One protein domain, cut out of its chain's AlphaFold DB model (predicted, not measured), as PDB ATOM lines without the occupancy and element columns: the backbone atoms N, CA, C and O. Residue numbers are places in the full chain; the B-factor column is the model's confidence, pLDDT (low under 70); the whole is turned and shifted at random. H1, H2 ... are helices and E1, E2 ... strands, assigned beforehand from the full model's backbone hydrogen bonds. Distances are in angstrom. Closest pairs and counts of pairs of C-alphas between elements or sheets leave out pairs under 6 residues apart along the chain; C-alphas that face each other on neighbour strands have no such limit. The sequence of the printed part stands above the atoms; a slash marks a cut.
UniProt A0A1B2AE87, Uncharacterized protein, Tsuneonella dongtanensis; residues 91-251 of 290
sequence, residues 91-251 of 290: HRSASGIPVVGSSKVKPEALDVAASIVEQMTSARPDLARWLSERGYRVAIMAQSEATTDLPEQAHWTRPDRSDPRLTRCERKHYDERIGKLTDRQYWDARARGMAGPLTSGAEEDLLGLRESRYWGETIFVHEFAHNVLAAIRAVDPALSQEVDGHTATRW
ATOM      1  N   HIS A  91     249.080 182.438 299.992       95.94
ATOM      2  CA  HIS A  91     249.179 181.390 301.007       95.94
ATOM      3  C   HIS A  91     250.469 181.512 301.842       95.94
ATOM      4  O   HIS A  91     251.510 181.949 301.338       95.94
ATOM      5  N   ARG A  92     250.389 181.091 303.110       97.38
ATOM      6  CA  ARG A  92     251.484 180.762 304.038       97.38
ATOM      7  C   ARG A  92     251.111 179.505 304.829       97.38
ATOM      8  O   ARG A  92     249.938 179.283 305.107       97.38
ATOM      9  N   SER A  93     252.100 178.720 305.245       96.31
ATOM     10  CA  SER A  93     251.906 177.615 306.194       96.31
ATOM     11  C   SER A  93     252.379 178.051 307.577       96.31
ATOM     12  O   SER A  93     253.484 178.573 307.687       96.31
ATOM     13  N   ALA A  94     251.563 177.824 308.606       97.19
ATOM     14  CA  ALA A  94     251.854 178.164 309.994       97.19
ATOM     15  C   ALA A  94     251.746 176.900 310.856       97.19
ATOM     16  O   ALA A  94     250.646 176.416 311.124       97.19
ATOM     17  N   SER A  95     252.877 176.287 311.223       94.94
ATOM     18  CA  SER A  95     252.903 174.947 311.856       94.94
ATOM     19  C   SER A  95     252.066 173.869 311.123       94.94
ATOM     20  O   SER A  95     251.501 172.968 311.745       94.94
ATOM     21  N   GLY A  96     251.962 173.960 309.791       94.81
ATOM     22  CA  GLY A  96     251.148 173.065 308.953       94.81
ATOM     23  C   GLY A  96     249.667 173.451 308.827       94.81
ATOM     24  O   GLY A  96     248.934 172.789 308.092       94.81
ATOM     25  N   ILE A  97     249.208 174.502 309.509       97.00
ATOM     26  CA  ILE A  97     247.880 175.098 309.316       97.00
ATOM     27  C   ILE A  97     247.981 176.105 308.158       97.00
ATOM     28  O   ILE A  97     248.811 177.015 308.230       97.00
ATOM     29  N   PRO A  98     247.167 175.991 307.093       97.69
ATOM     30  CA  PRO A  98     247.195 176.961 306.008       97.69
ATOM     31  C   PRO A  98     246.617 178.316 306.422       97.69
ATOM     32  O   PRO A  98     245.519 178.386 306.979       97.69
ATOM     33  N   VAL A  99     247.324 179.383 306.071       98.44
ATOM     34  CA  VAL A  99     246.898 180.783 306.152       98.44
ATOM     35  C   VAL A  99     246.749 181.292 304.720       98.44
ATOM     36  O   VAL A  99     247.718 181.284 303.962       98.44
ATOM     37  N   VAL A 100     245.548 181.702 304.318       98.38
ATOM     38  CA  VAL A 100     245.236 182.107 302.937       98.38
ATOM     39  C   VAL A 100     244.639 183.508 302.867       98.38
ATOM     40  O   VAL A 100     244.072 184.001 303.840       98.38
ATOM     41  N   GLY A 101     244.741 184.144 301.704       98.25
ATOM     42  CA  GLY A 101     244.135 185.445 301.434       98.25
ATOM     43  C   GLY A 101     243.930 185.691 299.943       98.25
ATOM     44  O   GLY A 101     244.490 184.986 299.097       98.25
ATOM     45  N   SER A 102     243.120 186.696 299.613       98.31
ATOM     46  CA  SER A 102     242.954 187.147 298.230       98.31
ATOM     47  C   SER A 102     244.188 187.906 297.729       98.31
ATOM     48  O   SER A 102     245.112 188.208 298.488       98.31
ATOM     49  N   SER A 103     244.210 188.273 296.448       98.06
ATOM     50  CA  SER A 103     245.252 189.147 295.886       98.06
ATOM     51  C   SER A 103     245.220 190.584 296.429       98.06
ATOM     52  O   SER A 103     246.166 191.332 296.194       98.06
ATOM     53  N   LYS A 104     244.161 190.981 297.149       98.56
ATOM     54  CA  LYS A 104     244.039 192.311 297.771       98.56
ATOM     55  C   LYS A 104     244.642 192.384 299.172       98.56
ATOM     56  O   LYS A 104     244.899 193.486 299.649       98.56
ATOM     57  N   VAL A 105     244.817 191.241 299.836       98.56
ATOM     58  CA  VAL A 105     245.376 191.162 301.191       98.56
ATOM     59  C   VAL A 105     246.845 191.568 301.151       98.56
ATOM     60  O   VAL A 105     247.608 191.071 300.322       98.56
ATOM     61  N   LYS A 106     247.276 192.440 302.059       98.50
ATOM     62  CA  LYS A 106     248.702 192.772 302.198       98.50
ATOM     63  C   LYS A 106     249.501 191.514 302.579       98.50
ATOM     64  O   LYS A 106     249.149 190.884 303.577       98.50
ATOM     65  N   PRO A 107     250.598 191.164 301.874       98.44
ATOM     66  CA  PRO A 107     251.402 189.980 302.199       98.44
ATOM     67  C   PRO A 107     251.852 189.938 303.668       98.44
ATOM     68  O   PRO A 107     251.742 188.900 304.311       98.44
ATOM     69  N   GLU A 108     252.231 191.097 304.215       98.31
ATOM     70  CA  GLU A 108     252.588 191.302 305.626       98.31
ATOM     71  C   GLU A 108     251.508 190.804 306.602       98.31
ATOM     72  O   GLU A 108     251.831 190.204 307.622       98.31
ATOM     73  N   ALA A 109     250.220 190.984 306.290       98.50
ATOM     74  CA  ALA A 109     249.139 190.529 307.161       98.50
ATOM     75  C   ALA A 109     249.059 188.994 307.226       98.50
ATOM     76  O   ALA A 109     248.758 188.439 308.281       98.50
ATOM     77  N   LEU A 110     249.376 188.296 306.128       98.69
ATOM     78  CA  LEU A 110     249.474 186.832 306.116       98.69
ATOM     79  C   LEU A 110     250.681 186.349 306.926       98.69
ATOM     80  O   LEU A 110     250.574 185.351 307.638       98.69
ATOM     81  N   ASP A 111     251.801 187.073 306.858       98.69
ATOM     82  CA  ASP A 111     253.010 186.783 307.635       98.69
ATOM     83  C   ASP A 111     252.775 187.000 309.147       98.69
ATOM     84  O   ASP A 111     253.137 186.150 309.963       98.69
ATOM     85  N   VAL A 112     252.076 188.076 309.532       98.56
ATOM     86  CA  VAL A 112     251.662 188.331 310.925       98.56
ATOM     87  C   VAL A 112     250.667 187.277 311.419       98.56
ATOM     88  O   VAL A 112     250.848 186.736 312.510       98.56
ATOM     89  N   ALA A 113     249.652 186.922 310.623       98.56
ATOM     90  CA  ALA A 113     248.698 185.869 310.980       98.56
ATOM     91  C   ALA A 113     249.389 184.513 311.189       98.56
ATOM     92  O   ALA A 113     249.115 183.832 312.179       98.56
ATOM     93  N   ALA A 114     250.319 184.143 310.301       98.69
ATOM     94  CA  ALA A 114     251.115 182.928 310.439       98.69
ATOM     95  C   ALA A 114     251.960 182.948 311.722       98.69
ATOM     96  O   ALA A 114     251.891 182.011 312.516       98.69
ATOM     97  N   SER A 115     252.664 184.052 311.986       98.56
ATOM     98  CA  SER A 115     253.468 184.213 313.200       98.56
ATOM     99  C   SER A 115     252.635 184.117 314.486       98.56
ATOM    100  O   SER A 115     253.073 183.496 315.453       98.56
ATOM    101  N   ILE A 116     251.421 184.680 314.511       98.44
ATOM    102  CA  ILE A 116     250.509 184.567 315.661       98.44
ATOM    103  C   ILE A 116     250.058 183.112 315.863       98.44
ATOM    104  O   ILE A 116     250.092 182.623 316.992       98.44
ATOM    105  N   VAL A 117     249.683 182.399 314.794       98.56
ATOM    106  CA  VAL A 117     249.292 180.975 314.853       98.56
ATOM    107  C   VAL A 117     250.426 180.100 315.401       98.56
ATOM    108  O   VAL A 117     250.203 179.265 316.285       98.56
ATOM    109  N   GLU A 118     251.651 180.312 314.921       98.50
ATOM    110  CA  GLU A 118     252.838 179.600 315.400       98.50
ATOM    111  C   GLU A 118     253.130 179.917 316.868       98.50
ATOM    112  O   GLU A 118     253.289 179.003 317.675       98.50
ATOM    113  N   GLN A 119     253.106 181.191 317.266       98.38
ATOM    114  CA  GLN A 119     253.298 181.591 318.663       98.38
ATOM    115  C   GLN A 119     252.231 180.992 319.591       98.38
ATOM    116  O   GLN A 119     252.580 180.417 320.624       98.38
ATOM    117  N   MET A 120     250.948 181.047 319.216       98.19
ATOM    118  CA  MET A 120     249.835 180.513 320.014       98.19
ATOM    119  C   MET A 120     249.859 178.986 320.169       98.19
ATOM    120  O   MET A 120     249.261 178.465 321.110       98.19
ATOM    121  N   THR A 121     250.555 178.264 319.285       97.94
ATOM    122  CA  THR A 121     250.715 176.800 319.354       97.94
ATOM    123  C   THR A 121     252.122 176.343 319.753       97.94
ATOM    124  O   THR A 121     252.330 175.156 319.986       97.94
ATOM    125  N   SER A 122     253.077 177.265 319.909       97.69
ATOM    126  CA  SER A 122     254.508 176.982 320.116       97.69
ATOM    127  C   SER A 122     254.808 176.040 321.291       97.69
ATOM    128  O   SER A 122     255.612 175.119 321.158       97.69
ATOM    129  N   ALA A 123     254.126 176.216 322.425       97.50
ATOM    130  CA  ALA A 123     254.273 175.364 323.609       97.50
ATOM    131  C   ALA A 123     253.564 173.995 323.490       97.50
ATOM    132  O   ALA A 123     253.759 173.123 324.334       97.50
ATOM    133  N   ARG A 124     252.711 173.816 322.474       97.38
ATOM    134  CA  ARG A 124     251.840 172.649 322.262       97.38
ATOM    135  C   ARG A 124     251.697 172.324 320.759       97.38
ATOM    136  O   ARG A 124     250.602 172.432 320.192       97.38
ATOM    137  N   PRO A 125     252.788 171.907 320.083       97.69
ATOM    138  CA  PRO A 125     252.782 171.608 318.644       97.69
ATOM    139  C   PRO A 125     251.908 170.396 318.272       97.69
ATOM    140  O   PRO A 125     251.560 170.198 317.110       97.69
ATOM    141  N   ASP A 126     251.519 169.580 319.252       98.31
ATOM    142  CA  ASP A 126     250.508 168.533 319.116       98.31
ATOM    143  C   ASP A 126     249.112 169.086 318.781       98.31
ATOM    144  O   ASP A 126     248.386 168.465 318.003       98.31
ATOM    145  N   LEU A 127     248.769 170.278 319.281       98.31
ATOM    146  CA  LEU A 127     247.515 170.959 318.956       98.31
ATOM    147  C   LEU A 127     247.521 171.484 317.513       98.31
ATOM    148  O   LEU A 127     246.551 171.276 316.786       98.31
ATOM    149  N   ALA A 128     248.629 172.094 317.072       97.62
ATOM    150  CA  ALA A 128     248.794 172.533 315.682       97.62
ATOM    151  C   ALA A 128     248.682 171.359 314.699       97.62
ATOM    152  O   ALA A 128     247.950 171.436 313.711       97.62
ATOM    153  N   ARG A 129     249.336 170.232 315.017       98.00
ATOM    154  CA  ARG A 129     249.245 168.996 314.230       98.00
ATOM    155  C   ARG A 129     247.802 168.495 314.133       98.00
ATOM    156  O   ARG A 129     247.330 168.222 313.033       98.00
ATOM    157  N   TRP A 130     247.083 168.437 315.256       97.75
ATOM    158  CA  TRP A 130     245.687 167.989 315.290       97.75
ATOM    159  C   TRP A 130     244.766 168.845 314.407       97.75
ATOM    160  O   TRP A 130     243.889 168.290 313.733       97.75
ATOM    161  N   LEU A 131     244.980 170.168 314.399       97.12
ATOM    162  CA  LEU A 131     244.265 171.137 313.561       97.12
ATOM    163  C   LEU A 131     244.585 170.927 312.070       97.12
ATOM    164  O   LEU A 131     243.666 170.784 311.259       97.12
ATOM    165  N   SER A 132     245.874 170.834 311.726       95.94
ATOM    166  CA  SER A 132     246.363 170.596 310.360       95.94
ATOM    167  C   SER A 132     245.803 169.294 309.761       95.94
ATOM    168  O   SER A 132     245.160 169.320 308.712       95.94
ATOM    169  N   GLU A 133     245.903 168.168 310.477       95.31
ATOM    170  CA  GLU A 133     245.377 166.851 310.060       95.31
ATOM    171  C   GLU A 133     243.858 166.840 309.786       95.31
ATOM    172  O   GLU A 133     243.330 165.985 309.060       95.31
ATOM    173  N   ARG A 134     243.124 167.781 310.389       95.06
ATOM    174  CA  ARG A 134     241.669 167.930 310.238       95.06
ATOM    175  C   ARG A 134     241.270 168.958 309.186       95.06
ATOM    176  O   ARG A 134     240.082 169.061 308.895       95.06
ATOM    177  N   GLY A 135     242.235 169.626 308.556       93.69
ATOM    178  CA  GLY A 135     241.985 170.635 307.532       93.69
ATOM    179  C   GLY A 135     241.420 171.932 308.105       93.69
ATOM    180  O   GLY A 135     240.589 172.561 307.456       93.69
ATOM    181  N   TYR A 136     241.833 172.314 309.320       96.38
ATOM    182  CA  TYR A 136     241.603 173.678 309.799       96.38
ATOM    183  C   TYR A 136     242.424 174.670 308.966       96.38
ATOM    184  O   TYR A 136     243.547 174.366 308.563       96.38
ATOM    185  N   ARG A 137     241.876 175.864 308.738       96.50
ATOM    186  CA  ARG A 137     242.462 176.935 307.921       96.50
ATOM    187  C   ARG A 137     242.238 178.292 308.574       96.50
ATOM    188  O   ARG A 137     241.221 178.516 309.227       96.50
ATOM    189  N   VAL A 138     243.160 179.210 308.320       98.31
ATOM    190  CA  VAL A 138     242.990 180.645 308.539       98.31
ATOM    191  C   VAL A 138     242.782 181.347 307.194       98.31
ATOM    192  O   VAL A 138     243.574 181.148 306.279       98.31
ATOM    193  N   ALA A 139     241.758 182.191 307.078       98.38
ATOM    194  CA  ALA A 139     241.541 183.087 305.939       98.38
ATOM    195  C   ALA A 139     241.599 184.557 306.374       98.38
ATOM    196  O   ALA A 139     240.871 184.979 307.273       98.38
ATOM    197  N   ILE A 140     242.454 185.347 305.731       98.62
ATOM    198  CA  ILE A 140     242.583 186.781 305.991       98.62
ATOM    199  C   ILE A 140     241.836 187.562 304.911       98.62
ATOM    200  O   ILE A 140     241.998 187.308 303.720       98.62
ATOM    201  N   MET A 141     241.009 188.509 305.351       98.56
ATOM    202  CA  MET A 141     240.273 189.450 304.509       98.56
ATOM    203  C   MET A 141     241.050 190.763 304.385       98.56
ATOM    204  O   MET A 141     241.557 191.280 305.387       98.56
ATOM    205  N   ALA A 142     241.093 191.344 303.186       98.31
ATOM    206  CA  ALA A 142     241.595 192.704 303.006       98.31
ATOM    207  C   ALA A 142     240.638 193.734 303.647       98.31
ATOM    208  O   ALA A 142     239.468 193.437 303.893       98.31
ATOM    209  N   GLN A 143     241.075 194.983 303.841       96.69
ATOM    210  CA  GLN A 143     240.196 196.078 304.307       96.69
ATOM    211  C   GLN A 143     238.992 196.342 303.384       96.69
ATOM    212  O   GLN A 143     237.969 196.860 303.818       96.69
ATOM    213  N   SER A 144     239.119 195.994 302.100       97.12
ATOM    214  CA  SER A 144     238.067 196.144 301.082       97.12
ATOM    215  C   SER A 144     237.154 194.918 300.941       97.12
ATOM    216  O   SER A 144     236.346 194.863 300.016       97.12
ATOM    217  N   GLU A 145     237.300 193.927 301.822       97.88
ATOM    218  CA  GLU A 145     236.598 192.642 301.783       97.88
ATOM    219  C   GLU A 145     235.923 192.382 303.122       97.88
ATOM    220  O   GLU A 145     236.480 192.699 304.171       97.88
ATOM    221  N   ALA A 146     234.739 191.784 303.102       96.88
ATOM    222  CA  ALA A 146     233.951 191.479 304.286       96.88
ATOM    223  C   ALA A 146     233.763 189.966 304.485       96.88
ATOM    224  O   ALA A 146     234.154 189.155 303.648       96.88
ATOM    225  N   THR A 147     233.151 189.580 305.608       96.38
ATOM    226  CA  THR A 147     232.905 188.178 305.985       96.38
ATOM    227  C   THR A 147     232.238 187.390 304.860       96.38
ATOM    228  O   THR A 147     232.697 186.305 304.525       96.38
ATOM    229  N   THR A 148     231.214 187.951 304.214       97.19
ATOM    230  CA  THR A 148     230.511 187.273 303.111       97.19
ATOM    231  C   THR A 148     231.226 187.325 301.755       97.19
ATOM    232  O   THR A 148     230.722 186.749 300.795       97.19
ATOM    233  N   ASP A 149     232.404 187.951 301.651       97.69
ATOM    234  CA  ASP A 149     233.251 187.843 300.453       97.69
ATOM    235  C   ASP A 149     234.130 186.579 300.474       97.69
ATOM    236  O   ASP A 149     234.632 186.167 299.429       97.69
ATOM    237  N   LEU A 150     234.291 185.932 301.638       97.31
ATOM    238  CA  LEU A 150     234.976 184.643 301.738       97.31
ATOM    239  C   LEU A 150     234.101 183.527 301.127       97.31
ATOM    240  O   LEU A 150     232.938 183.396 301.527       97.31
ATOM    241  N   PRO A 151     234.626 182.672 300.225       96.12
ATOM    242  CA  PRO A 151     233.847 181.635 299.535       96.12
ATOM    243  C   PRO A 151     233.043 180.718 300.471       96.12
ATOM    244  O   PRO A 151     231.858 180.465 300.249       96.12
ATOM    245  N   GLU A 152     233.648 180.275 301.577       95.00
ATOM    246  CA  GLU A 152     233.000 179.423 302.583       95.00
ATOM    247  C   GLU A 152     231.892 180.132 303.396       95.00
ATOM    248  O   GLU A 152     231.156 179.477 304.138       95.00
ATOM    249  N   GLN A 153     231.769 181.459 303.286       96.06
ATOM    250  CA  GLN A 153     230.857 182.303 304.073       96.06
ATOM    251  C   GLN A 153     229.873 183.113 303.199       96.06
ATOM    252  O   GLN A 153     228.875 183.624 303.705       96.06
ATOM    253  N   ALA A 154     230.072 183.151 301.877       95.94
ATOM    254  CA  ALA A 154     229.238 183.890 300.920       95.94
ATOM    255  C   ALA A 154     227.758 183.460 300.868       95.94
ATOM    256  O   ALA A 154     226.893 184.232 300.459       95.94
ATOM    257  N   HIS A 155     227.447 182.237 301.304       95.44
ATOM    258  CA  HIS A 155     226.087 181.689 301.345       95.44
ATOM    259  C   HIS A 155     225.383 181.883 302.705       95.44
ATOM    260  O   HIS A 155     224.311 181.318 302.930       95.44
ATOM    261  N   TRP A 156     225.985 182.614 303.649       95.81
ATOM    262  CA  TRP A 156     225.424 182.793 304.988       95.81
ATOM    263  C   TRP A 156     224.183 183.681 304.977       95.81
ATOM    264  O   TRP A 156     224.259 184.876 304.702       95.81
ATOM    265  N   THR A 157     223.046 183.116 305.375       96.69
ATOM    266  CA  THR A 157     221.797 183.855 305.572       96.69
ATOM    267  C   THR A 157     221.710 184.446 306.977       96.69
ATOM    268  O   THR A 157     222.283 183.923 307.941       96.69
ATOM    269  N   ARG A 158     220.993 185.562 307.128       95.69
ATOM    270  CA  ARG A 158     220.614 186.095 308.444       95.69
ATOM    271  C   ARG A 158     219.610 185.144 309.123       95.69
ATOM    272  O   ARG A 158     218.864 184.448 308.432       95.69
ATOM    273  N   PRO A 159     219.553 185.099 310.465       96.06
ATOM    274  CA  PRO A 159     218.586 184.264 311.173       96.06
ATOM    275  C   PRO A 159     217.150 184.718 310.890       96.06
ATOM    276  O   PRO A 159     216.862 185.913 310.939       96.06
ATOM    277  N   ASP A 160     216.244 183.764 310.672       96.06
ATOM    278  CA  ASP A 160     214.805 184.033 310.624       96.06
ATOM    279  C   ASP A 160     214.263 184.478 312.002       96.06
ATOM    280  O   ASP A 160     214.821 184.148 313.052       96.06
ATOM    281  N   ARG A 161     213.117 185.170 312.016       95.88
ATOM    282  CA  ARG A 161     212.392 185.590 313.228       95.88
ATOM    283  C   ARG A 161     212.126 184.437 314.203       95.88
ATOM    284  O   ARG A 161     212.055 184.675 315.415       95.88
ATOM    285  N   SER A 162     211.939 183.216 313.709       94.62
ATOM    286  CA  SER A 162     211.705 182.021 314.524       94.62
ATOM    287  C   SER A 162     212.983 181.394 315.096       94.62
ATOM    288  O   SER A 162     212.872 180.622 316.046       94.62
ATOM    289  N   ASP A 163     214.188 181.767 314.632       95.44
ATOM    290  CA  ASP A 163     215.443 181.120 315.046       95.44
ATOM    291  C   ASP A 163     215.587 181.154 316.587       95.44
ATOM    292  O   ASP A 163     215.521 182.233 317.195       95.44
ATOM    293  N   PRO A 164     215.748 180.001 317.268       94.31
ATOM    294  CA  PRO A 164     215.823 179.933 318.728       94.31
ATOM    295  C   PRO A 164     217.064 180.629 319.310       94.31
ATOM    296  O   PRO A 164     217.070 180.950 320.495       94.31
ATOM    297  N   ARG A 165     218.090 180.906 318.495       91.88
ATOM    298  CA  ARG A 165     219.320 181.612 318.890       91.88
ATOM    299  C   ARG A 165     219.106 183.115 319.082       91.88
ATOM    300  O   ARG A 165     219.891 183.737 319.791       91.88
ATOM    301  N   LEU A 166     218.062 183.700 318.480       93.38
ATOM    302  CA  LEU A 166     217.746 185.119 318.657       93.38
ATOM    303  C   LEU A 166     217.384 185.425 320.111       93.38
ATOM    304  O   LEU A 166     216.452 184.836 320.679       93.38
ATOM    305  N   THR A 167     218.061 186.419 320.686       94.00
ATOM    306  CA  THR A 167     217.736 186.924 322.020       94.00
ATOM    307  C   THR A 167     216.316 187.496 322.065       94.00
ATOM    308  O   THR A 167     215.739 187.911 321.056       94.00
ATOM    309  N   ARG A 168     215.741 187.601 323.272       95.12
ATOM    310  CA  ARG A 168     214.414 188.211 323.477       95.12
ATOM    311  C   ARG A 168     214.302 189.612 322.857       95.12
ATOM    312  O   ARG A 168     213.246 189.953 322.330       95.12
ATOM    313  N   CYS A 169     215.358 190.421 322.931       94.50
ATOM    314  CA  CYS A 169     215.347 191.782 322.396       94.50
ATOM    315  C   CYS A 169     215.524 191.818 320.870       94.50
ATOM    316  O   CYS A 169     214.839 192.609 320.226       94.50
ATOM    317  N   GLU A 170     216.349 190.945 320.281       95.31
ATOM    318  CA  GLU A 170     216.439 190.800 318.818       95.31
ATOM    319  C   GLU A 170     215.111 190.317 318.222       95.31
ATOM    320  O   GLU A 170     214.637 190.899 317.253       95.31
ATOM    321  N   ARG A 171     214.445 189.334 318.845       95.81
ATOM    322  CA  ARG A 171     213.131 188.846 318.390       95.81
ATOM    323  C   ARG A 171     212.026 189.899 318.521       95.81
ATOM    324  O   ARG A 171     211.149 189.974 317.665       95.81
ATOM    325  N   LYS A 172     212.067 190.724 319.579       96.38
ATOM    326  CA  LYS A 172     211.127 191.841 319.779       96.38
ATOM    327  C   LYS A 172     211.302 192.932 318.717       96.38
ATOM    328  O   LYS A 172     210.309 193.437 318.211       96.38
ATOM    329  N   HIS A 173     212.544 193.286 318.394       96.62
ATOM    330  CA  HIS A 173     212.893 194.365 317.464       96.62
ATOM    331  C   HIS A 173     213.361 193.824 316.101       96.62
ATOM    332  O   HIS A 173     214.245 194.402 315.468       96.62
ATOM    333  N   TYR A 174     212.806 192.685 315.669       97.31
ATOM    334  CA  TYR A 174     213.330 191.939 314.526       97.31
ATOM    335  C   TYR A 174     213.289 192.764 313.239       97.31
ATOM    336  O   TYR A 174     214.340 192.967 312.644       97.31
ATOM    337  N   ASP A 175     212.133 193.306 312.839       97.25
ATOM    338  CA  ASP A 175     212.003 194.054 311.573       97.25
ATOM    339  C   ASP A 175     212.939 195.271 311.528       97.25
ATOM    340  O   ASP A 175     213.613 195.527 310.532       97.25
ATOM    341  N   GLU A 176     213.049 195.972 312.657       95.81
ATOM    342  CA  GLU A 176     213.842 197.189 312.825       95.81
ATOM    343  C   GLU A 176     215.360 196.953 312.776       95.81
ATOM    344  O   GLU A 176     216.098 197.862 312.379       95.81
ATOM    345  N   ARG A 177     215.841 195.782 313.225       94.25
ATOM    346  CA  ARG A 177     217.275 195.510 313.474       94.25
ATOM    347  C   ARG A 177     217.874 194.385 312.628       94.25
ATOM    348  O   ARG A 177     219.087 194.359 312.463       94.25
ATOM    349  N   ILE A 178     217.053 193.466 312.121       96.69
ATOM    350  CA  ILE A 178     217.474 192.266 311.373       96.69
ATOM    351  C   ILE A 178     216.657 192.139 310.081       96.69
ATOM    352  O   ILE A 178     217.224 192.098 308.992       96.69
ATOM    353  N   GLY A 179     215.325 192.155 310.193       96.50
ATOM    354  CA  GLY A 179     214.359 191.915 309.119       96.50
ATOM    355  C   GLY A 179     214.445 192.879 307.929       96.50
ATOM    356  O   GLY A 179     214.116 192.474 306.815       96.50
ATOM    357  N   LYS A 180     214.974 194.093 308.117       96.94
ATOM    358  CA  LYS A 180     215.240 195.056 307.030       96.94
ATOM    359  C   LYS A 180     216.592 194.906 306.310       96.94
ATOM    360  O   LYS A 180     216.780 195.540 305.280       96.94
ATOM    361  N   LEU A 181     217.547 194.158 306.869       97.38
ATOM    362  CA  LEU A 181     218.904 194.025 306.315       97.38
ATOM    363  C   LEU A 181     218.970 192.868 305.317       97.38
ATOM    364  O   LEU A 181     218.378 191.821 305.570       97.38
ATOM    365  N   THR A 182     219.733 193.004 304.233       97.75
ATOM    366  CA  THR A 182     220.133 191.829 303.441       97.75
ATOM    367  C   THR A 182     221.035 190.908 304.266       97.75
ATOM    368  O   THR A 182     221.625 191.326 305.263       97.75
ATOM    369  N   ASP A 183     221.169 189.649 303.846       97.50
ATOM    370  CA  ASP A 183     222.036 188.674 304.519       97.50
ATOM    371  C   ASP A 183     223.486 189.174 304.635       97.50
ATOM    372  O   ASP A 183     224.061 189.179 305.725       97.50
ATOM    373  N   ARG A 184     224.010 189.731 303.535       97.00
ATOM    374  CA  ARG A 184     225.311 190.410 303.462       97.00
ATOM    375  C   ARG A 184     225.422 191.565 304.461       97.00
ATOM    376  O   ARG A 184     226.319 191.575 305.296       97.00
ATOM    377  N   GLN A 185     224.464 192.498 304.449       97.44
ATOM    378  CA  GLN A 185     224.443 193.630 305.388       97.44
ATOM    379  C   GLN A 185     224.368 193.192 306.856       97.44
ATOM    380  O   GLN A 185     224.926 193.867 307.717       97.44
ATOM    381  N   TYR A 186     223.670 192.095 307.161       97.12
ATOM    382  CA  TYR A 186     223.575 191.571 308.521       97.12
ATOM    383  C   TYR A 186     224.908 190.984 309.003       97.12
ATOM    384  O   TYR A 186     225.333 191.290 310.119       97.12
ATOM    385  N   TRP A 187     225.565 190.155 308.186       96.44
ATOM    386  CA  TRP A 187     226.806 189.485 308.575       96.44
ATOM    387  C   TRP A 187     228.013 190.421 308.570       96.44
ATOM    388  O   TRP A 187     228.701 190.507 309.586       96.44
ATOM    389  N   ASP A 188     228.222 191.188 307.501       95.81
ATOM    390  CA  ASP A 188     229.386 192.075 307.361       95.81
ATOM    391  C   ASP A 188     229.409 193.168 308.450       95.81
ATOM    392  O   ASP A 188     230.457 193.506 309.005       95.81
ATOM    393  N   ALA A 189     228.234 193.676 308.845       93.56
ATOM    394  CA  ALA A 189     228.122 194.632 309.945       93.56
ATOM    395  C   ALA A 189     228.453 194.022 311.320       93.56
ATOM    396  O   ALA A 189     228.807 194.754 312.243       93.56
ATOM    397  N   ARG A 190     228.354 192.697 311.492       92.06
ATOM    398  CA  ARG A 190     228.487 192.010 312.794       92.06
ATOM    399  C   ARG A 190     229.785 191.228 312.965       92.06
ATOM    400  O   ARG A 190     230.178 191.005 314.105       92.06
ATOM    401  N   ALA A 191     230.431 190.819 311.879       93.00
ATOM    402  CA  ALA A 191     231.630 189.990 311.902       93.00
ATOM    403  C   ALA A 191     232.819 190.693 311.230       93.00
ATOM    404  O   ALA A 191     232.679 191.369 310.212       93.00
ATOM    405  N   ARG A 192     234.007 190.529 311.818       95.12
ATOM    406  CA  ARG A 192     235.300 190.855 311.179       95.12
ATOM    407  C   ARG A 192     236.378 189.791 311.403       95.12
ATOM    408  O   ARG A 192     237.423 189.819 310.766       95.12
ATOM    409  N   GLY A 193     236.077 188.825 312.257       94.44
ATOM    410  CA  GLY A 193     236.702 187.521 312.326       94.44
ATOM    411  C   GLY A 193     235.631 186.508 312.722       94.44
ATOM    412  O   GLY A 193     234.549 186.897 313.170       94.44
ATOM    413  N   MET A 194     235.910 185.232 312.496       96.06
ATOM    414  CA  MET A 194     235.039 184.112 312.856       96.06
ATOM    415  C   MET A 194     235.898 182.914 313.254       96.06
ATOM    416  O   MET A 194     236.957 182.710 312.668       96.06
ATOM    417  N   ALA A 195     235.423 182.088 314.181       94.31
ATOM    418  CA  ALA A 195     236.063 180.836 314.575       94.31
ATOM    419  C   ALA A 195     235.375 179.586 314.003       94.31
ATOM    420  O   ALA A 195     234.162 179.560 313.755       94.31
ATOM    421  N   GLY A 196     236.152 178.507 313.887       93.94
ATOM    422  CA  GLY A 196     235.714 177.191 313.429       93.94
ATOM    423  C   GLY A 196     236.797 176.498 312.595       93.94
ATOM    424  O   GLY A 196     237.939 176.953 312.580       93.94
ATOM    425  N   PRO A 197     236.447 175.430 311.851       95.25
ATOM    426  CA  PRO A 197     237.349 174.812 310.876       95.25
ATOM    427  C   PRO A 197     237.965 175.837 309.916       95.25
ATOM    428  O   PRO A 197     239.156 175.773 309.633       95.25
ATOM    429  N   LEU A 198     237.175 176.828 309.489       96.62
ATOM    430  CA  LEU A 198     237.697 178.078 308.949       96.62
ATOM    431  C   LEU A 198     237.688 179.136 310.054       96.62
ATOM    432  O   LEU A 198     236.613 179.591 310.454       96.62
ATOM    433  N   THR A 199     238.869 179.555 310.498       98.00
ATOM    434  CA  THR A 199     239.024 180.828 311.205       98.00
ATOM    435  C   THR A 199     239.210 181.935 310.182       98.00
ATOM    436  O   THR A 199     240.000 181.781 309.254       98.00
ATOM    437  N   SER A 200     238.528 183.065 310.348       97.81
ATOM    438  CA  SER A 200     238.798 184.270 309.569       97.81
ATOM    439  C   SER A 200     239.227 185.447 310.435       97.81
ATOM    440  O   SER A 200     238.866 185.542 311.608       97.81
ATOM    441  N   GLY A 201     240.019 186.336 309.841       97.56
ATOM    442  CA  GLY A 201     240.473 187.595 310.428       97.56
ATOM    443  C   GLY A 201     240.648 188.665 309.355       97.56
ATOM    444  O   GLY A 201     240.426 188.414 308.170       97.56
ATOM    445  N   ALA A 202     241.053 189.861 309.765       97.75
ATOM    446  CA  ALA A 202     241.152 191.026 308.895       97.75
ATOM    447  C   ALA A 202     242.547 191.650 308.948       97.75
ATOM    448  O   ALA A 202     243.154 191.718 310.019       97.75
ATOM    449  N   GLU A 203     243.053 192.130 307.811       97.81
ATOM    450  CA  GLU A 203     244.390 192.729 307.761       97.81
ATOM    451  C   GLU A 203     244.524 193.972 308.654       97.81
ATOM    452  O   GLU A 203     245.586 194.179 309.230       97.81
ATOM    453  N   GLU A 204     243.467 194.772 308.839       97.50
ATOM    454  CA  GLU A 204     243.527 195.942 309.721       97.50
ATOM    455  C   GLU A 204     243.587 195.586 311.215       97.50
ATOM    456  O   GLU A 204     244.104 196.377 312.001       97.50
ATOM    457  N   ASP A 205     243.103 194.403 311.606       97.31
ATOM    458  CA  ASP A 205     243.270 193.868 312.963       97.31
ATOM    459  C   ASP A 205     244.715 193.404 313.175       97.31
ATOM    460  O   ASP A 205     245.383 193.835 314.111       97.31
ATOM    461  N   LEU A 206     245.213 192.584 312.246       97.31
ATOM    462  CA  LEU A 206     246.545 191.979 312.298       97.31
ATOM    463  C   LEU A 206     247.670 193.013 312.256       97.31
ATOM    464  O   LEU A 206     248.623 192.924 313.024       97.31
ATOM    465  N   LEU A 207     247.554 194.001 311.368       96.88
ATOM    466  CA  LEU A 207     248.545 195.065 311.213       96.88
ATOM    467  C   LEU A 207     248.396 196.175 312.263       96.88
ATOM    468  O   LEU A 207     249.194 197.108 312.265       96.88
ATOM    469  N   GLY A 208     247.376 196.106 313.129       95.31
ATOM    470  CA  GLY A 208     247.072 197.160 314.089       95.31
ATOM    471  C   GLY A 208     246.880 198.505 313.393       95.31
ATOM    472  O   GLY A 208     247.674 199.424 313.580       95.31
ATOM    473  N   LEU A 209     245.835 198.629 312.571       95.56
ATOM    474  CA  LEU A 209     245.449 199.899 311.955       95.56
ATOM    475  C   LEU A 209     244.333 200.561 312.773       95.56
ATOM    476  O   LEU A 209     243.503 199.887 313.388       95.56
ATOM    477  N   ARG A 210     244.300 201.897 312.791       94.50
ATOM    478  CA  ARG A 210     243.369 202.680 313.630       94.50
ATOM    479  C   ARG A 210     241.911 202.550 313.199       94.50
ATOM    480  O   ARG A 210     241.011 202.877 313.965       94.50
ATOM    481  N   GLU A 211     241.714 202.096 311.972       91.88
ATOM    482  CA  GLU A 211     240.451 201.841 311.302       91.88
ATOM    483  C   GLU A 211     239.840 200.491 311.728       91.88
ATOM    484  O   GLU A 211     238.654 200.254 311.491       91.88
ATOM    485  N   SER A 212     240.612 199.616 312.393       93.31
ATOM    486  CA  SER A 212     240.091 198.370 312.963       93.31
ATOM    487  C   SER A 212     239.070 198.644 314.066       93.31
ATOM    488  O   SER A 212     239.327 199.395 315.010       93.31
ATOM    489  N   ARG A 213     237.941 197.926 314.012       90.81
ATOM    490  CA  ARG A 213     236.935 197.895 315.090       90.81
ATOM    491  C   ARG A 213     237.509 197.472 316.445       90.81
ATOM    492  O   ARG A 213     236.965 197.847 317.476       90.81
ATOM    493  N   TYR A 214     238.615 196.730 316.438       90.19
ATOM    494  CA  TYR A 214     239.260 196.172 317.626       90.19
ATOM    495  C   TYR A 214     240.576 196.883 317.971       90.19
ATOM    496  O   TYR A 214     241.411 196.317 318.666       90.19
ATOM    497  N   TRP A 215     240.777 198.120 317.497       91.44
ATOM    498  CA  TRP A 215     241.984 198.911 317.758       91.44
ATOM    499  C   TRP A 215     242.412 198.894 319.243       91.44
ATOM    500  O   TRP A 215     241.687 199.350 320.130       91.44
ATOM    501  N   GLY A 216     243.631 198.406 319.497       90.12
ATOM    502  CA  GLY A 216     244.212 198.249 320.837       90.12
ATOM    503  C   GLY A 216     244.043 196.854 321.457       90.12
ATOM    504  O   GLY A 216     244.674 196.569 322.475       90.12
ATOM    505  N   GLU A 217     243.250 195.987 320.833       90.19
ATOM    506  CA  GLU A 217     243.161 194.542 321.067       90.19
ATOM    507  C   GLU A 217     243.394 193.818 319.715       90.19
ATOM    508  O   GLU A 217     243.860 194.433 318.756       90.19
ATOM    509  N   THR A 218     243.136 192.511 319.624       92.56
ATOM    510  CA  THR A 218     243.096 191.792 318.336       92.56
ATOM    511  C   THR A 218     242.000 190.736 318.379       92.56
ATOM    512  O   THR A 218     242.004 189.853 319.244       92.56
ATOM    513  N   ILE A 219     241.046 190.824 317.446       95.25
ATOM    514  CA  ILE A 219     239.998 189.808 317.306       95.25
ATOM    515  C   ILE A 219     240.584 188.502 316.769       95.25
ATOM    516  O   ILE A 219     240.141 187.430 317.171       95.25
ATOM    517  N   PHE A 220     241.633 188.554 315.942       97.81
ATOM    518  CA  PHE A 220     242.254 187.355 315.382       97.81
ATOM    519  C   PHE A 220     242.757 186.374 316.457       97.81
ATOM    520  O   PHE A 220     242.497 185.173 316.364       97.81
ATOM    521  N   VAL A 221     243.397 186.873 317.522       97.75
ATOM    522  CA  VAL A 221     243.823 186.033 318.660       97.75
ATOM    523  C   VAL A 221     242.622 185.407 319.376       97.75
ATOM    524  O   VAL A 221     242.694 184.246 319.776       97.75
ATOM    525  N   HIS A 222     241.500 186.124 319.510       96.75
ATOM    526  CA  HIS A 222     240.269 185.559 320.073       96.75
ATOM    527  C   HIS A 222     239.715 184.430 319.190       96.75
ATOM    528  O   HIS A 222     239.432 183.342 319.693       96.75
ATOM    529  N   GLU A 223     239.601 184.657 317.880       98.00
ATOM    530  CA  GLU A 223     239.051 183.665 316.951       98.00
ATOM    531  C   GLU A 223     239.941 182.420 316.838       98.00
ATOM    532  O   GLU A 223     239.434 181.296 316.810       98.00
ATOM    533  N   PHE A 224     241.269 182.577 316.850       98.31
ATOM    534  CA  PHE A 224     242.182 181.433 316.838       98.31
ATOM    535  C   PHE A 224     242.268 180.715 318.200       98.31
ATOM    536  O   PHE A 224     242.472 179.499 318.243       98.31
ATOM    537  N   ALA A 225     242.023 181.400 319.324       97.88
ATOM    538  CA  ALA A 225     241.953 180.757 320.640       97.88
ATOM    539  C   ALA A 225     240.809 179.726 320.740       97.88
ATOM    540  O   ALA A 225     240.954 178.724 321.444       97.88
ATOM    541  N   HIS A 226     239.711 179.898 319.992       97.62
ATOM    542  CA  HIS A 226     238.670 178.865 319.873       97.62
ATOM    543  C   HIS A 226     239.187 177.588 319.196       97.62
ATOM    544  O   HIS A 226     238.812 176.494 319.617       97.62
ATOM    545  N   ASN A 227     240.087 177.696 318.211       97.94
ATOM    546  CA  ASN A 227     240.711 176.533 317.568       97.94
ATOM    547  C   ASN A 227     241.702 175.839 318.503       97.94
ATOM    548  O   ASN A 227     241.694 174.612 318.601       97.94
ATOM    549  N   VAL A 228     242.501 176.607 319.251       97.81
ATOM    550  CA  VAL A 228     243.368 176.059 320.307       97.81
ATOM    551  C   VAL A 228     242.527 175.313 321.351       97.81
ATOM    552  O   VAL A 228     242.850 174.179 321.697       97.81
ATOM    553  N   LEU A 229     241.394 175.875 321.791       96.56
ATOM    554  CA  LEU A 229     240.470 175.210 322.718       96.56
ATOM    555  C   LEU A 229     239.810 173.956 322.111       96.56
ATOM    556  O   LEU A 229     239.624 172.963 322.816       96.56
ATOM    557  N   ALA A 230     239.467 173.970 320.819       96.56
ATOM    558  CA  ALA A 230     238.941 172.800 320.113       96.56
ATOM    559  C   ALA A 230     239.975 171.663 320.045       96.56
ATOM    560  O   ALA A 230     239.629 170.506 320.289       96.56
ATOM    561  N   ALA A 231     241.245 171.995 319.794       97.56
ATOM    562  CA  ALA A 231     242.343 171.040 319.825       97.56
ATOM    563  C   ALA A 231     242.600 170.512 321.249       97.56
ATOM    564  O   ALA A 231     242.711 169.300 321.426       97.56
ATOM    565  N   ILE A 232     242.612 171.375 322.279       97.62
ATOM    566  CA  ILE A 232     242.762 170.962 323.691       97.62
ATOM    567  C   ILE A 232     241.670 169.957 324.064       97.62
ATOM    568  O   ILE A 232     241.975 168.882 324.567       97.62
ATOM    569  N   ARG A 233     240.407 170.244 323.731       96.00
ATOM    570  CA  ARG A 233     239.265 169.344 323.981       96.00
ATOM    571  C   ARG A 233     239.415 167.946 323.381       96.00
ATOM    572  O   ARG A 233     238.797 167.012 323.887       96.00
ATOM    573  N   ALA A 234     240.199 167.800 322.316       96.19
ATOM    574  CA  ALA A 234     240.381 166.538 321.613       96.19
ATOM    575  C   ALA A 234     241.703 165.822 321.939       96.19
ATOM    576  O   ALA A 234     241.741 164.594 321.899       96.19
ATOM    577  N   VAL A 235     242.773 166.565 322.233       97.94
ATOM    578  CA  VAL A 235     244.121 166.026 322.494       97.94
ATOM    579  C   VAL A 235     244.409 165.904 323.993       97.94
ATOM    580  O   VAL A 235     245.127 165.000 324.409       97.94
ATOM    581  N   ASP A 236     243.825 166.780 324.813       97.62
ATOM    582  CA  ASP A 236     244.087 166.890 326.249       97.62
ATOM    583  C   ASP A 236     242.787 167.086 327.060       97.62
ATOM    584  O   ASP A 236     242.466 168.188 327.526       97.62
ATOM    585  N   PRO A 237     241.993 166.011 327.246       95.38
ATOM    586  CA  PRO A 237     240.737 166.087 327.988       95.38
ATOM    587  C   PRO A 237     240.908 166.479 329.463       95.38
ATOM    588  O   PRO A 237     239.945 166.947 330.067       95.38
ATOM    589  N   ALA A 238     242.101 166.292 330.043       96.06
ATOM    590  CA  ALA A 238     242.399 166.690 331.416       96.06
ATOM    591  C   ALA A 238     242.524 168.217 331.520       96.06
ATOM    592  O   ALA A 238     241.787 168.835 332.291       96.06
ATOM    593  N   LEU A 239     243.348 168.836 330.666       94.94
ATOM    594  CA  LEU A 239     243.447 170.295 330.572       94.94
ATOM    595  C   LEU A 239     242.101 170.932 330.192       94.94
ATOM    596  O   LEU A 239     241.737 171.978 330.728       94.94
ATOM    597  N   SER A 240     241.313 170.292 329.320       94.62
ATOM    598  CA  SER A 240     239.962 170.779 329.009       94.62
ATOM    599  C   SER A 240     239.056 170.843 330.243       94.62
ATOM    600  O   SER A 240     238.302 171.804 330.383       94.62
ATOM    601  N   GLN A 241     239.109 169.844 331.131       94.00
ATOM    602  CA  GLN A 241     238.306 169.827 332.359       94.00
ATOM    603  C   GLN A 241     238.748 170.913 333.346       94.00
ATOM    604  O   GLN A 241     237.898 171.539 333.978       94.00
ATOM    605  N   GLU A 242     240.053 171.181 333.443       92.75
ATOM    606  CA  GLU A 242     240.600 172.280 334.246       92.75
ATOM    607  C   GLU A 242     240.105 173.647 333.735       92.75
ATOM    608  O   GLU A 242     239.542 174.439 334.499       92.75
ATOM    609  N   VAL A 243     240.213 173.895 332.424       89.81
ATOM    610  CA  VAL A 243     239.724 175.126 331.773       89.81
ATOM    611  C   VAL A 243     238.214 175.303 331.972       89.81
ATOM    612  O   VAL A 243     237.762 176.368 332.410       89.81
ATOM    613  N   ASP A 244     237.414 174.265 331.707       88.19
ATOM    614  CA  ASP A 244     235.961 174.323 331.888       88.19
ATOM    615  C   ASP A 244     235.593 174.537 333.382       88.19
ATOM    616  O   ASP A 244     234.688 175.320 333.690       88.19
ATOM    617  N   GLY A 245     236.341 173.954 334.330       84.75
ATOM    618  CA  GLY A 245     236.165 174.152 335.776       84.75
ATOM    619  C   GLY A 245     236.454 175.582 336.258       84.75
ATOM    620  O   GLY A 245     235.683 176.151 337.044       84.75
ATOM    621  N   HIS A 246     237.512 176.217 335.747       78.31
ATOM    622  CA  HIS A 246     237.821 177.620 336.049       78.31
ATOM    623  C   HIS A 246     236.779 178.597 335.487       78.31
ATOM    624  O   HIS A 246     236.454 179.596 336.136       78.31
ATOM    625  N   THR A 247     236.200 178.318 334.313       71.62
ATOM    626  CA  THR A 247     235.116 179.164 333.781       71.62
ATOM    627  C   THR A 247     233.818 179.006 334.580       71.62
ATOM    628  O   THR A 247     233.185 180.010 334.909       71.62
ATOM    629  N   ALA A 248     233.456 177.778 334.972       68.50
ATOM    630  CA  ALA A 248     232.243 177.500 335.744       68.50
ATOM    631  C   ALA A 248     232.251 178.133 337.148       68.50
ATOM    632  O   ALA A 248     231.213 178.598 337.621       68.50
ATOM    633  N   THR A 249     233.416 178.179 337.802       61.88
ATOM    634  CA  THR A 249     233.587 178.799 339.128       61.88
ATOM    635  C   THR A 249     233.600 180.328 339.071       61.88
ATOM    636  O   THR A 249     233.053 180.976 339.963       61.88
ATOM    637  N   ARG A 250     234.174 180.924 338.016       55.34
ATOM    638  CA  ARG A 250     234.255 182.386 337.848       55.34
ATOM    639  C   ARG A 250     232.981 183.017 337.279       55.34
ATOM    640  O   ARG A 250     232.719 184.189 337.547       55.34
ATOM    641  N   TRP A 251     232.200 182.269 336.500       47.38
ATOM    642  CA  TRP A 251     230.942 182.732 335.913       47.38
ATOM    643  C   TRP A 251     229.856 181.647 336.031       47.38
ATOM    644  O   TRP A 251     229.624 180.889 335.081       47.38
TER     645      TRP A 251
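This is residues 91 to 251 of the 290 residues of an uncharacterized protein of Tsuneonella dongtanensis (UniProt A0A1B2AE87). A strongly twisted sheet of four strands has H1 and H7 packed along one face, and beyond its E4 edge a looser arm with the small helices H3, H4 and H5 reaches far away from it. H7 runs on past the sheet to a corner with H8, whose far end sticks out with residues 245 to 251, of which 245 to 250 belong to H8, and an open gap lies between H8 and the arm. The 161 printed residues hold eight named helices and four strands, in the order E1 E2 H1 H2 E3 H3 H4 H5 E4 H6 H7 H8; the mixed sheet runs E1 E2 E3 E4. The class is mixed, helices and strands, and the whole is compact, with a radius of gyration of the C-alphas of 17.3 A and spans of 48 by 43 by 30 A.

E1, residues 91 to 94, and E2, residues 97 to 101, form an antiparallel hairpin, with N 92 and O 99 2.8 A apart. E3, residues 137 to 141, is parallel to E2, with N 138 and O 98 at 2.8 A. E4, residues 198 to 202, is parallel to E3, with N 139 and O 199 at 2.8 A. H1, residues 107 to 121, and H7, residues 219 to 235, lie on the same face, two layers of sheet and helices, at heights of 7.3 A and 9.4 A over the sheet. H7, the hub, touches H2, residues 125 to 133, about perpendicular at 88 degrees, closest at C-alphas 127 and 231, 5.2 A. H7 touches H8, residues 237 to 250, at a steep tilt of 52 degrees, closest at C-alphas 233 and 240, 5.3 A. H6, residues 203 to 206, touches H1, closest at C-alphas 109 and 203, 5.3 A. E2, H1 H2, E3 is a strand-helix-strand unit, parallel neighbour strands with helices between, its crossover left-handed; E3, H3 H4 H5, E4 is another, with H3 at residues 168 to 172, H4 at 174 to 179 and H5 at 183 to 190, not on the sheet. Every O i to N i+4 pair is within hydrogen-bond range in H1, H2, H3 and H8, but 1 of 2 in H4, 2 of 4 in H5 and 12 of 13 in H7; H6 is too short for one.

E1 begins at C-alpha 91, (249.179, 181.390, 301.007). H7, 24.7 A long, begins at (239.998, 189.808, 317.306). H1 is 21.6 A long; H8, 20.1 A, ends at C-alpha 250, (234.255, 182.386, 337.848).

The C-alphas farthest apart, Ala 123 and Asp 175, are 47.8 A apart. The printed part has no cut. The links E3 to H3, 26 residues, and H6 to H7, 12 residues, are long. Mean pLDDT of the printed part is 95.0; residues 248 to 251 are under 70.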